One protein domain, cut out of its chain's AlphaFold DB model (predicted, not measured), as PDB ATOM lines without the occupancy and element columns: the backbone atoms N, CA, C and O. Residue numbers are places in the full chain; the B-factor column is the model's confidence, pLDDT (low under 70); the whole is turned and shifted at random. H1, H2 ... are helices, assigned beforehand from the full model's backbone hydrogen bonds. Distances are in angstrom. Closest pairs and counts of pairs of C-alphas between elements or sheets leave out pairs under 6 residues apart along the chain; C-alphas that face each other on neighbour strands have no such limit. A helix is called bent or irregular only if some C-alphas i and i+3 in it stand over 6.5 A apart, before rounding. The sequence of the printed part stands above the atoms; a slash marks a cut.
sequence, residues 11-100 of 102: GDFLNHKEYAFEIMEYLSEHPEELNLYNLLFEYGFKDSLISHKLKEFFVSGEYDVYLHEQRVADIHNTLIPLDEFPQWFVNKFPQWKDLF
ATOM      1  N   GLY A  11      94.668  78.786 266.888       79.31
ATOM      2  CA  GLY A  11      95.451  79.821 266.221       79.31
ATOM      3  C   GLY A  11      96.275  80.653 267.203       79.31
ATOM      4  O   GLY A  11      97.439  80.927 266.931       79.31
ATOM      5  N   ASP A  12      95.713  80.986 268.363       82.25
ATOM      6  CA  ASP A  12      96.370  81.850 269.348       82.25
ATOM      7  C   ASP A  12      97.482  81.107 270.092       82.25
ATOM      8  O   ASP A  12      98.567  81.655 270.275       82.25
ATOM      9  N   PHE A  13      97.296  79.815 270.376       82.19
ATOM     10  CA  PHE A  13      98.385  78.948 270.842       82.19
ATOM     11  C   PHE A  13      99.573  78.921 269.872       82.19
ATOM     12  O   PHE A  13     100.731  78.958 270.286       82.19
ATOM     13  N   LEU A  14      99.302  78.839 268.567       81.25
ATOM     14  CA  LEU A  14     100.354  78.800 267.551       81.25
ATOM     15  C   LEU A  14     101.003  80.167 267.310       81.25
ATOM     16  O   LEU A  14     102.170  80.206 266.918       81.25
ATOM     17  N   ASN A  15     100.271  81.257 267.538       88.44
ATOM     18  CA  ASN A  15     100.784  82.621 267.426       88.44
ATOM     19  C   ASN A  15     101.630  83.027 268.639       88.44
ATOM     20  O   ASN A  15     102.543  83.827 268.471       88.44
ATOM     21  N   HIS A  16     101.352  82.448 269.810       90.31
ATOM     22  CA  HIS A  16     101.982  82.793 271.085       90.31
ATOM     23  C   HIS A  16     102.739  81.614 271.704       90.31
ATOM     24  O   HIS A  16     102.529  81.240 272.862       90.31
ATOM     25  N   LYS A  17     103.612  80.974 270.922       90.06
ATOM     26  CA  LYS A  17     104.418  79.827 271.386       90.06
ATOM     27  C   LYS A  17     105.434  80.225 272.450       90.06
ATOM     28  O   LYS A  17     105.806  79.395 273.274       90.06
ATOM     29  N   GLU A  18     105.869  81.479 272.433       92.81
ATOM     30  CA  GLU A  18     106.772  82.066 273.415       92.81
ATOM     31  C   GLU A  18     106.231  81.946 274.842       92.81
ATOM     32  O   GLU A  18     106.993  81.603 275.745       92.81
ATOM     33  N   TYR A  19     104.914  82.084 275.034       94.62
ATOM     34  CA  TYR A  19     104.309  81.974 276.360       94.62
ATOM     35  C   TYR A  19     104.484  80.583 276.961       94.62
ATOM     36  O   TYR A  19     104.628  80.472 278.169       94.62
ATOM     37  N   ALA A  20     104.539  79.516 276.158       93.38
ATOM     38  CA  ALA A  20     104.790  78.183 276.698       93.38
ATOM     39  C   ALA A  20     106.166  78.090 277.378       93.38
ATOM     40  O   ALA A  20     106.292  77.442 278.411       93.38
ATOM     41  N   PHE A  21     107.187  78.755 276.834       93.88
ATOM     42  CA  PHE A  21     108.516  78.779 277.450       93.88
ATOM     43  C   PHE A  21     108.541  79.648 278.708       93.88
ATOM     44  O   PHE A  21     109.103  79.233 279.717       93.88
ATOM     45  N   GLU A  22     107.879  80.805 278.674       95.38
ATOM     46  CA  GLU A  22     107.752  81.682 279.844       95.38
ATOM     47  C   GLU A  22     106.971  81.008 280.982       95.38
ATOM     48  O   GLU A  22     107.337  81.128 282.148       95.38
ATOM     49  N   ILE A  23     105.920  80.248 280.654       94.19
ATOM     50  CA  ILE A  23     105.144  79.476 281.629       94.19
ATOM     51  C   ILE A  23     106.000  78.353 282.230       94.19
ATOM     52  O   ILE A  23     105.928  78.135 283.435       94.19
ATOM     53  N   MET A  24     106.820  77.650 281.438       92.06
ATOM     54  CA  MET A  24     107.758  76.647 281.973       92.06
ATOM     55  C   MET A  24     108.767  77.271 282.943       92.06
ATOM     56  O   MET A  24     109.013  76.712 284.009       92.06
ATOM     57  N   GLU A  25     109.345  78.422 282.590       92.75
ATOM     58  CA  GLU A  25     110.282  79.144 283.457       92.75
ATOM     59  C   GLU A  25     109.598  79.567 284.760       92.75
ATOM     60  O   GLU A  25     110.097  79.264 285.842       92.75
ATOM     61  N   TYR A  26     108.403  80.151 284.673       93.94
ATOM     62  CA  TYR A  26     107.605  80.512 285.842       93.94
ATOM     63  C   TYR A  26     107.285  79.299 286.733       93.94
ATOM     64  O   TYR A  26     107.426  79.369 287.951       93.94
ATOM     65  N   LEU A  27     106.904  78.163 286.142       91.00
ATOM     66  CA  LEU A  27     106.601  76.932 286.879       91.00
ATOM     67  C   LEU A  27     107.823  76.305 287.559       91.00
ATOM     68  O   LEU A  27     107.654  75.580 288.534       91.00
ATOM     69  N   SER A  28     109.039  76.596 287.094       88.62
ATOM     70  CA  SER A  28     110.255  76.168 287.798       88.62
ATOM     71  C   SER A  28     110.427  76.861 289.156       88.62
ATOM     72  O   SER A  28     111.035  76.298 290.065       88.62
ATOM     73  N   GLU A  29     109.852  78.058 289.312       90.75
ATOM     74  CA  GLU A  29     109.836  78.813 290.569       90.75
ATOM     75  C   GLU A  29     108.533  78.605 291.361       90.75
ATOM     76  O   GLU A  29     108.541  78.713 292.588       90.75
ATOM     77  N   HIS A  30     107.439  78.273 290.666       91.69
ATOM     78  CA  HIS A  30     106.082  78.141 291.207       91.69
ATOM     79  C   HIS A  30     105.413  76.804 290.828       91.69
ATOM     80  O   HIS A  30     104.384  76.798 290.136       91.69
ATOM     81  N   PRO A  31     105.968  75.654 291.251       87.69
ATOM     82  CA  PRO A  31     105.450  74.340 290.870       87.69
ATOM     83  C   PRO A  31     104.040  74.047 291.410       87.69
ATOM     84  O   PRO A  31     103.334  73.188 290.889       87.69
ATOM     85  N   GLU A  32     103.582  74.785 292.421       87.06
ATOM     86  CA  GLU A  32     102.244  74.664 293.002       87.06
ATOM     87  C   GLU A  32     101.108  75.147 292.079       87.06
ATOM     88  O   GLU A  32      99.927  74.929 292.364       87.06
ATOM     89  N   GLU A  33     101.422  75.816 290.968       90.69
ATOM     90  CA  GLU A  33     100.444  76.409 290.048       90.69
ATOM     91  C   GLU A  33      99.891  75.372 289.058       90.69
ATOM     92  O   GLU A  33      99.996  75.496 287.837       90.69
ATOM     93  N   LEU A  34      99.240  74.341 289.600       88.81
ATOM     94  CA  LEU A  34      98.790  73.139 288.884       88.81
ATOM     95  C   LEU A  34      97.936  73.417 287.631       88.81
ATOM     96  O   LEU A  34      97.969  72.643 286.675       88.81
ATOM     97  N   ASN A  35      97.186  74.525 287.591       88.19
ATOM     98  CA  ASN A  35      96.375  74.880 286.419       88.19
ATOM     99  C   ASN A  35      97.226  75.297 285.198       88.19
ATOM    100  O   ASN A  35      96.774  75.145 284.064       88.19
ATOM    101  N   LEU A  36      98.452  75.798 285.402       91.12
ATOM    102  CA  LEU A  36      99.356  76.177 284.307       91.12
ATOM    103  C   LEU A  36      99.974  74.963 283.613       91.12
ATOM    104  O   LEU A  36     100.223  74.998 282.411       91.12
ATOM    105  N   TYR A  37     100.162  73.863 284.337       89.00
ATOM    106  CA  TYR A  37     100.617  72.615 283.736       89.00
ATOM    107  C   TYR A  37      99.607  72.091 282.708       89.00
ATOM    108  O   TYR A  37     100.009  71.704 281.614       89.00
ATOM    109  N   ASN A  38      98.300  72.167 282.990       86.44
ATOM    110  CA  ASN A  38      97.256  71.825 282.011       86.44
ATOM    111  C   ASN A  38      97.384  72.647 280.725       86.44
ATOM    112  O   ASN A  38      97.331  72.095 279.628       86.44
ATOM    113  N   LEU A  39      97.617  73.954 280.865       89.12
ATOM    114  CA  LEU A  39      97.846  74.845 279.733       89.12
ATOM    115  C   LEU A  39      99.089  74.439 278.924       89.12
ATOM    116  O   LEU A  39      99.052  74.418 277.695       89.12
ATOM    117  N   LEU A  40     100.179  74.073 279.597       89.94
ATOM    118  CA  LEU A  40     101.383  73.581 278.935       89.94
ATOM    119  C   LEU A  40     101.142  72.281 278.161       89.94
ATOM    120  O   LEU A  40     101.634  72.147 277.041       89.94
ATOM    121  N   PHE A  41     100.367  71.339 278.702       87.94
ATOM    122  CA  PHE A  41     100.024  70.122 277.962       87.94
ATOM    123  C   PHE A  41      99.229  70.433 276.693       87.94
ATOM    124  O   PHE A  41      99.540  69.864 275.647       87.94
ATOM    125  N   GLU A  42      98.287  71.379 276.743       88.25
ATOM    126  CA  GLU A  42      97.562  71.847 275.553       88.25
ATOM    127  C   GLU A  42      98.513  72.390 274.475       88.25
ATOM    128  O   GLU A  42      98.400  72.012 273.305       88.25
ATOM    129  N   TYR A  43      99.517  73.190 274.855       89.88
ATOM    130  CA  TYR A  43     100.585  73.594 273.933       89.88
ATOM    131  C   TYR A  43     101.347  72.391 273.362       89.88
ATOM    132  O   TYR A  43     101.579  72.313 272.155       89.88
ATOM    133  N   GLY A  44     101.732  71.440 274.216       88.50
ATOM    134  CA  GLY A  44     102.483  70.247 273.827       88.50
ATOM    135  C   GLY A  44     101.738  69.320 272.864       88.50
ATOM    136  O   GLY A  44     102.373  68.638 272.060       88.50
ATOM    137  N   PHE A  45     100.404  69.294 272.908       87.56
ATOM    138  CA  PHE A  45      99.593  68.566 271.929       87.56
ATOM    139  C   PHE A  45      99.535  69.269 270.568       87.56
ATOM    140  O   PHE A  45      99.392  68.602 269.543       87.56
ATOM    141  N   LYS A  46      99.653  70.601 270.552       87.06
ATOM    142  CA  LYS A  46      99.518  71.431 269.346       87.06
ATOM    143  C   LYS A  46     100.853  71.715 268.656       87.06
ATOM    144  O   LYS A  46     100.862  71.983 267.455       87.06
ATOM    145  N   ASP A  47     101.972  71.630 269.374       89.94
ATOM    146  CA  ASP A  47     103.300  71.926 268.841       89.94
ATOM    147  C   ASP A  47     104.360  70.907 269.290       89.94
ATOM    148  O   ASP A  47     104.590  70.667 270.477       89.94
ATOM    149  N   SER A  48     105.051  70.308 268.317       89.94
ATOM    150  CA  SER A  48     106.036  69.252 268.560       89.94
ATOM    151  C   SER A  48     107.331  69.743 269.210       89.94
ATOM    152  O   SER A  48     107.960  68.978 269.946       89.94
ATOM    153  N   LEU A  49     107.732  70.998 268.981       91.44
ATOM    154  CA  LEU A  49     108.890  71.594 269.646       91.44
ATOM    155  C   LEU A  49     108.582  71.788 271.131       91.44
ATOM    156  O   LEU A  49     109.393  71.405 271.976       91.44
ATOM    157  N   ILE A  50     107.394  72.306 271.450       91.25
ATOM    158  CA  ILE A  50     106.959  72.463 272.842       91.25
ATOM    159  C   ILE A  50     106.796  71.094 273.502       91.25
ATOM    160  O   ILE A  50     107.283  70.889 274.609       91.25
ATOM    161  N   SER A  51     106.221  70.114 272.800       91.56
ATOM    162  CA  SER A  51     106.138  68.724 273.267       91.56
ATOM    163  C   SER A  51     107.502  68.150 273.668       91.56
ATOM    164  O   SER A  51     107.633  67.490 274.700       91.56
ATOM    165  N   HIS A  52     108.541  68.402 272.867       91.62
ATOM    166  CA  HIS A  52     109.898  67.970 273.187       91.62
ATOM    167  C   HIS A  52     110.441  68.683 274.430       91.62
ATOM    168  O   HIS A  52     110.989  68.031 275.316       91.62
ATOM    169  N   LYS A  53     110.223  69.996 274.529       90.69
ATOM    170  CA  LYS A  53     110.670  70.821 275.658       90.69
ATOM    171  C   LYS A  53     109.970  70.462 276.966       90.69
ATOM    172  O   LYS A  53     110.633  70.375 277.990       90.69
ATOM    173  N   LEU A  54     108.680  70.130 276.925       89.50
ATOM    174  CA  LEU A  54     107.959  69.590 278.079       89.50
ATOM    175  C   LEU A  54     108.576  68.286 278.564       89.50
ATOM    176  O   LEU A  54     108.761  68.105 279.759       89.50
ATOM    177  N   LYS A  55     108.933  67.377 277.650       87.81
ATOM    178  CA  LYS A  55     109.598  66.131 278.050       87.81
ATOM    179  C   LYS A  55     110.905  66.418 278.776       87.81
ATOM    180  O   LYS A  55     111.146  65.790 279.793       87.81
ATOM    181  N   GLU A  56     111.715  67.360 278.292       88.44
ATOM    182  CA  GLU A  56     112.944  67.775 278.984       88.44
ATOM    183  C   GLU A  56     112.652  68.382 280.364       88.44
ATOM    184  O   GLU A  56     113.313  68.016 281.331       88.44
ATOM    185  N   PHE A  57     111.640  69.248 280.459       86.00
ATOM    186  CA  PHE A  57     111.199  69.882 281.705       86.00
ATOM    187  C   PHE A  57     110.797  68.849 282.769       86.00
ATOM    188  O   PHE A  57     111.166  68.961 283.928       86.00
ATOM    189  N   PHE A  58     110.124  67.776 282.358       83.31
ATOM    190  CA  PHE A  58     109.590  66.744 283.248       83.31
ATOM    191  C   PHE A  58     110.551  65.595 283.602       83.31
ATOM    192  O   PHE A  58     110.215  64.740 284.427       83.31
ATOM    193  N   VAL A  59     111.742  65.534 282.995       76.25
ATOM    194  CA  VAL A  59     112.707  64.423 283.160       76.25
ATOM    195  C   VAL A  59     113.294  64.326 284.580       76.25
ATOM    196  O   VAL A  59     113.853  63.290 284.939       76.25
ATOM    197  N   SER A  60     113.110  65.333 285.434       63.94
ATOM    198  CA  SER A  60     113.588  65.353 286.827       63.94
ATOM    199  C   SER A  60     112.734  64.551 287.829       63.94
ATOM    200  O   SER A  60     113.047  64.544 289.017       63.94
ATOM    201  N   GLY A  61     111.678  63.851 287.390       62.19
ATOM    202  CA  GLY A  61     110.723  63.180 288.290       62.19
ATOM    203  C   GLY A  61     109.605  64.099 288.798       62.19
ATOM    204  O   GLY A  61     108.707  63.651 289.509       62.19
ATOM    205  N   GLU A  62     109.613  65.362 288.372       70.62
ATOM    206  CA  GLU A  62     108.581  66.360 288.671       70.62
ATOM    207  C   GLU A  62     107.223  66.019 288.048       70.62
ATOM    208  O   GLU A  62     106.190  66.426 288.568       70.62
ATOM    209  N   TYR A  63     107.189  65.219 286.978       75.50
ATOM    210  CA  TYR A  63     105.932  64.840 286.330       75.50
ATOM    211  C   TYR A  63     105.051  63.928 287.181       75.50
ATOM    212  O   TYR A  63     103.846  64.145 287.265       75.50
ATOM    213  N   ASP A  64     105.638  62.923 287.833       76.50
ATOM    214  CA  ASP A  64     104.875  62.013 288.693       76.50
ATOM    215  C   ASP A  64     104.371  62.739 289.949       76.50
ATOM    216  O   ASP A  64     103.260  62.476 290.415       76.50
ATOM    217  N   VAL A  65     105.164  63.688 290.463       79.81
ATOM    218  CA  VAL A  65     104.768  64.584 291.561       79.81
ATOM    219  C   VAL A  65     103.606  65.471 291.124       79.81
ATOM    220  O   VAL A  65     102.568  65.464 291.780       79.81
ATOM    221  N   TYR A  66     103.719  66.132 289.970       83.06
ATOM    222  CA  TYR A  66     102.637  66.916 289.378       83.06
ATOM    223  C   TYR A  66     101.354  66.091 289.204       83.06
ATOM    224  O   TYR A  66     100.289  66.517 289.642       83.06
ATOM    225  N   LEU A  67     101.431  64.894 288.610       83.12
ATOM    226  CA  LEU A  67     100.255  64.043 288.402       83.12
ATOM    227  C   LEU A  67      99.590  63.661 289.726       83.12
ATOM    228  O   LEU A  67      98.360  63.581 289.814       83.12
ATOM    229  N   HIS A  68     100.394  63.410 290.761       86.38
ATOM    230  CA  HIS A  68      99.885  63.138 292.095       86.38
ATOM    231  C   HIS A  68      99.175  64.361 292.686       86.38
ATOM    232  O   HIS A  68      98.023  64.248 293.106       86.38
ATOM    233  N   GLU A  69      99.827  65.523 292.685       87.38
ATOM    234  CA  GLU A  69      99.290  66.765 293.247       87.38
ATOM    235  C   GLU A  69      98.045  67.241 292.506       87.38
ATOM    236  O   GLU A  69      97.050  67.600 293.134       87.38
ATOM    237  N   GLN A  70      98.043  67.144 291.180       85.88
ATOM    238  CA  GLN A  70      96.881  67.437 290.356       85.88
ATOM    239  C   GLN A  70      95.698  66.539 290.709       85.88
ATOM    240  O   GLN A  70      94.583  67.029 290.876       85.88
ATOM    241  N   ARG A  71      95.928  65.232 290.871       86.56
ATOM    242  CA  ARG A  71      94.869  64.298 291.261       86.56
ATOM    243  C   ARG A  71      94.316  64.608 292.650       86.56
ATOM    244  O   ARG A  71      93.111  64.503 292.862       86.56
ATOM    245  N   VAL A  72      95.178  64.960 293.601       87.69
ATOM    246  CA  VAL A  72      94.755  65.380 294.944       87.69
ATOM    247  C   VAL A  72      93.917  66.658 294.847       87.69
ATOM    248  O   VAL A  72      92.821  66.706 295.403       87.69
ATOM    249  N   ALA A  73      94.378  67.655 294.094       86.19
ATOM    250  CA  ALA A  73      93.675  68.919 293.914       86.19
ATOM    251  C   ALA A  73      92.304  68.751 293.234       86.19
ATOM    252  O   ALA A  73      91.336  69.396 293.637       86.19
ATOM    253  N   ASP A  74      92.199  67.846 292.261       84.06
ATOM    254  CA  ASP A  74      90.941  67.481 291.602       84.06
ATOM    255  C   ASP A  74      89.955  66.829 292.588       84.06
ATOM    256  O   ASP A  74      88.826  67.290 292.748       84.06
ATOM    257  N   ILE A  75      90.409  65.833 293.363       87.06
ATOM    258  CA  ILE A  75      89.589  65.168 294.395       87.06
ATOM    259  C   ILE A  75      89.071  66.169 295.436       87.06
ATOM    260  O   ILE A  75      87.935  66.057 295.907       87.06
ATOM    261  N   HIS A  76      89.901  67.139 295.815       87.12
ATOM    262  CA  HIS A  76      89.559  68.147 296.813       87.12
ATOM    263  C   HIS A  76      88.867  69.391 296.235       87.12
ATOM    264  O   HIS A  76      88.513  70.277 297.011       87.12
ATOM    265  N   ASN A  77      88.611  69.447 294.921       81.56
ATOM    266  CA  ASN A  77      88.043  70.603 294.218       81.56
ATOM    267  C   ASN A  77      88.802  71.915 294.494       81.56
ATOM    268  O   ASN A  77      88.195  72.967 294.685       81.56
ATOM    269  N   THR A  78      90.133  71.854 294.564       86.19
ATOM    270  CA  THR A  78      90.988  73.035 294.773       86.19
ATOM    271  C   THR A  78      91.571  73.587 293.474       86.19
ATOM    272  O   THR A  78      92.248  74.613 293.498       86.19
ATOM    273  N   LEU A  79      91.335  72.915 292.342       86.38
ATOM    274  CA  LEU A  79      91.642  73.444 291.015       86.38
ATOM    275  C   LEU A  79      90.636  74.526 290.620       86.38
ATOM    276  O   LEU A  79      89.490  74.522 291.070       86.38
ATOM    277  N   ILE A  80      91.072  75.445 289.758       89.06
ATOM    278  CA  ILE A  80      90.178  76.467 289.222       89.06
ATOM    279  C   ILE A  80      89.226  75.770 288.231       89.06
ATOM    280  O   ILE A  80      89.711  75.075 287.333       89.06
ATOM    281  N   PRO A  81      87.897  75.941 288.352       86.06
ATOM    282  CA  PRO A  81      86.943  75.419 287.378       86.06
ATOM    283  C   PRO A  81      87.239  75.917 285.958       86.06
ATOM    284  O   PRO A  81      87.664  77.056 285.765       86.06
ATOM    285  N   LEU A  82      86.996  75.084 284.944       81.62
ATOM    286  CA  LEU A  82      87.336  75.407 283.548       81.62
ATOM    287  C   LEU A  82      86.657  76.682 283.026       81.62
ATOM    288  O   LEU A  82      87.231  77.389 282.205       81.62
ATOM    289  N   ASP A  83      85.445  76.980 283.487       85.88
ATOM    290  CA  ASP A  83      84.687  78.181 283.138       85.88
ATOM    291  C   ASP A  83      85.201  79.447 283.843       85.88
ATOM    292  O   ASP A  83      85.083  80.547 283.299       85.88
ATOM    293  N   GLU A  84      85.828  79.298 285.010       90.06
ATOM    294  CA  GLU A  84      86.444  80.392 285.771       90.06
ATOM    295  C   GLU A  84      87.918  80.623 285.399       90.06
ATOM    296  O   GLU A  84      88.448  81.728 285.573       90.06
ATOM    297  N   PHE A  85      88.579  79.601 284.847       89.81
ATOM    298  CA  PHE A  85      90.007  79.607 284.538       89.81
ATOM    299  C   PHE A  85      90.455  80.798 283.677       89.81
ATOM    300  O   PHE A  85      91.413  81.460 284.069       89.81
ATOM    301  N   PRO A  86      89.773  81.165 282.577       91.25
ATOM    302  CA  PRO A  86      90.210  82.265 281.711       91.25
ATOM    303  C   PRO A  86      90.228  83.617 282.422       91.25
ATOM    304  O   PRO A  86      91.162  84.406 282.274       91.25
ATOM    305  N   GLN A  87      89.210  83.880 283.244       92.69
ATOM    306  CA  GLN A  87      89.114  85.128 283.993       92.69
ATOM    307  C   GLN A  87      90.163  85.190 285.107       92.69
ATOM    308  O   GLN A  87      90.790  86.236 285.296       92.69
ATOM    309  N   TRP A  88      90.371  84.084 285.826       92.88
ATOM    310  CA  TRP A  88      91.437  83.962 286.819       92.88
ATOM    311  C   TRP A  88      92.818  84.157 286.183       92.88
ATOM    312  O   TRP A  88      93.612  84.964 286.668       92.88
ATOM    313  N   PHE A  89      93.069  83.479 285.060       93.12
ATOM    314  CA  PHE A  89      94.346  83.483 284.358       93.12
ATOM    315  C   PHE A  89      94.710  84.884 283.882       93.12
ATOM    316  O   PHE A  89      95.786  85.370 284.198       93.12
ATOM    317  N   VAL A  90      93.798  85.577 283.198       93.06
ATOM    318  CA  VAL A  90      94.051  86.942 282.709       93.06
ATOM    319  C   VAL A  90      94.289  87.919 283.861       93.06
ATOM    320  O   VAL A  90      95.111  88.824 283.739       93.06
ATOM    321  N   ASN A  91      93.570  87.759 284.975       93.88
ATOM    322  CA  ASN A  91      93.736  88.634 286.134       93.88
ATOM    323  C   ASN A  91      95.094  88.435 286.814       93.88
ATOM    324  O   ASN A  91      95.691  89.406 287.275       93.88
ATOM    325  N   LYS A  92      95.565  87.188 286.894       94.50
ATOM    326  CA  LYS A  92      96.822  86.831 287.556       94.50
ATOM    327  C   LYS A  92      98.043  87.000 286.648       94.50
ATOM    328  O   LYS A  92      99.084  87.454 287.111       94.50
ATOM    329  N   PHE A  93      97.891  86.688 285.365       94.19
ATOM    330  CA  PHE A  93      98.932  86.686 284.337       94.19
ATOM    331  C   PHE A  93      98.531  87.565 283.139       94.19
ATOM    332  O   PHE A  93      98.343  87.075 282.019       94.19
ATOM    333  N   PRO A  94      98.380  88.887 283.336       93.19
ATOM    334  CA  PRO A  94      97.917  89.791 282.285       93.19
ATOM    335  C   PRO A  94      98.845  89.847 281.062       93.19
ATOM    336  O   PRO A  94      98.399  90.261 279.991       93.19
ATOM    337  N   GLN A  95     100.110  89.437 281.196       93.50
ATOM    338  CA  GLN A  95     101.072  89.354 280.096       93.50
ATOM    339  C   GLN A  95     100.751  88.253 279.072       93.50
ATOM    340  O   GLN A  95     101.153  88.379 277.923       93.50
ATOM    341  N   TRP A  96      99.989  87.222 279.457       93.00
ATOM    342  CA  TRP A  96      99.605  86.101 278.585       93.00
ATOM    343  C   TRP A  96      98.129  86.147 278.176       93.00
ATOM    344  O   TRP A  96      97.573  85.172 277.671       93.00
ATOM    345  N   LYS A  97      97.456  87.280 278.415       90.44
ATOM    346  CA  LYS A  97      96.013  87.433 278.177       90.44
ATOM    347  C   LYS A  97      95.600  87.140 276.734       90.44
ATOM    348  O   LYS A  97      94.447  86.785 276.508       90.44
ATOM    349  N   ASP A  98      96.510  87.292 275.776       90.62
ATOM    350  CA  ASP A  98      96.218  87.161 274.347       90.62
ATOM    351  C   ASP A  98      95.797  85.725 273.970       90.62
ATOM    352  O   ASP A  98      95.117  85.528 272.971       90.62
ATOM    353  N   LEU A  99      96.032  84.737 274.847       87.94
ATOM    354  CA  LEU A  99      95.466  83.384 274.728       87.94
ATOM    355  C   LEU A  99      93.938  83.319 274.848       87.94
ATOM    356  O   LEU A  99      93.326  82.337 274.427       87.94
ATOM    357  N   PHE A 100      93.322  84.345 275.439       87.31
ATOM    358  CA  PHE A 100      91.885  84.405 275.702       87.31
ATOM    359  C   PHE A 100      91.198  85.635 275.101       87.31
ATOM    360  O   PHE A 100      89.981  85.759 275.232       87.31
TER     361      PHE A 100
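AT A GLANCE: This is residues 11 to 100 of the 102 residues of an uncharacterized protein of Methanosphaera sp. WGK6 (UniProt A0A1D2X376). H5, the longest helix by residues, crosses one end of a bundle of three helices, H2, H3 and H4. H1 sits at the bundle's other end, and H6 and H7 meet at a corner on the side away from H4. The printed part has 90 residues, with seven named helices, H1 to H7 in chain order, and no named strand; the class is all helix. It is compact, with a radius of gyration of the C-alphas of 12.9 A and spans of 34 by 31 by 22 A.

IN THESE COORDINATES: H5, residues 62 to 75, is 19.9 A long and ends at C-alpha 75 (89.589, 65.168, 294.395). H2, residues 17 to 29, is 20.0 A long, H3, residues 34 to 46, 19.6 A, and H4, residues 48 to 58, 15.3 A. H1, residues 11 to 15, begins at C-alpha 11 (95.451, 79.821, 266.221). H6 is residues 85 to 92; H7, residues 94 to 99, is irregular, with C-alphas 95 and 98 7.8 A apart.

HOW THE PARTS SIT: H5 only just touches H3, the hub, with 3 pairs of C-alphas within 8 A; the closest C-alphas are those of Gln 70 and Leu 34, 6.2 A. H2, H3 and H4 form an up and down bundle, each running against the one before it. In the hairpin H3 and H4, the closest C-alphas, of Gly 44 and Ser 51, are 4.0 A apart. In the hairpin H2 and H3, those of Ala 20 and Leu 40 are 6.1 A apart. H1 only just touches H7, Asp 12 to Leu 99, C-alphas 5.7 A. H6 and H7 touch only at the corner, with Val 90 and Lys 97 closest, C-alphas 5.0 A. Every O i to N i+4 pair is within hydrogen-bond range in H1, H4, H5 and H6; 7 of 9 are in H2 and in H3, and 0 of 2 in H7, where 1 of 3 O i to N i+3 pairs is.

THE WHOLE: The farthest C-alphas, of Asn 15 and His 76, are 34.6 A apart. The printed part has no cut and no long link. Residues 60 to 61 have pLDDT under 70.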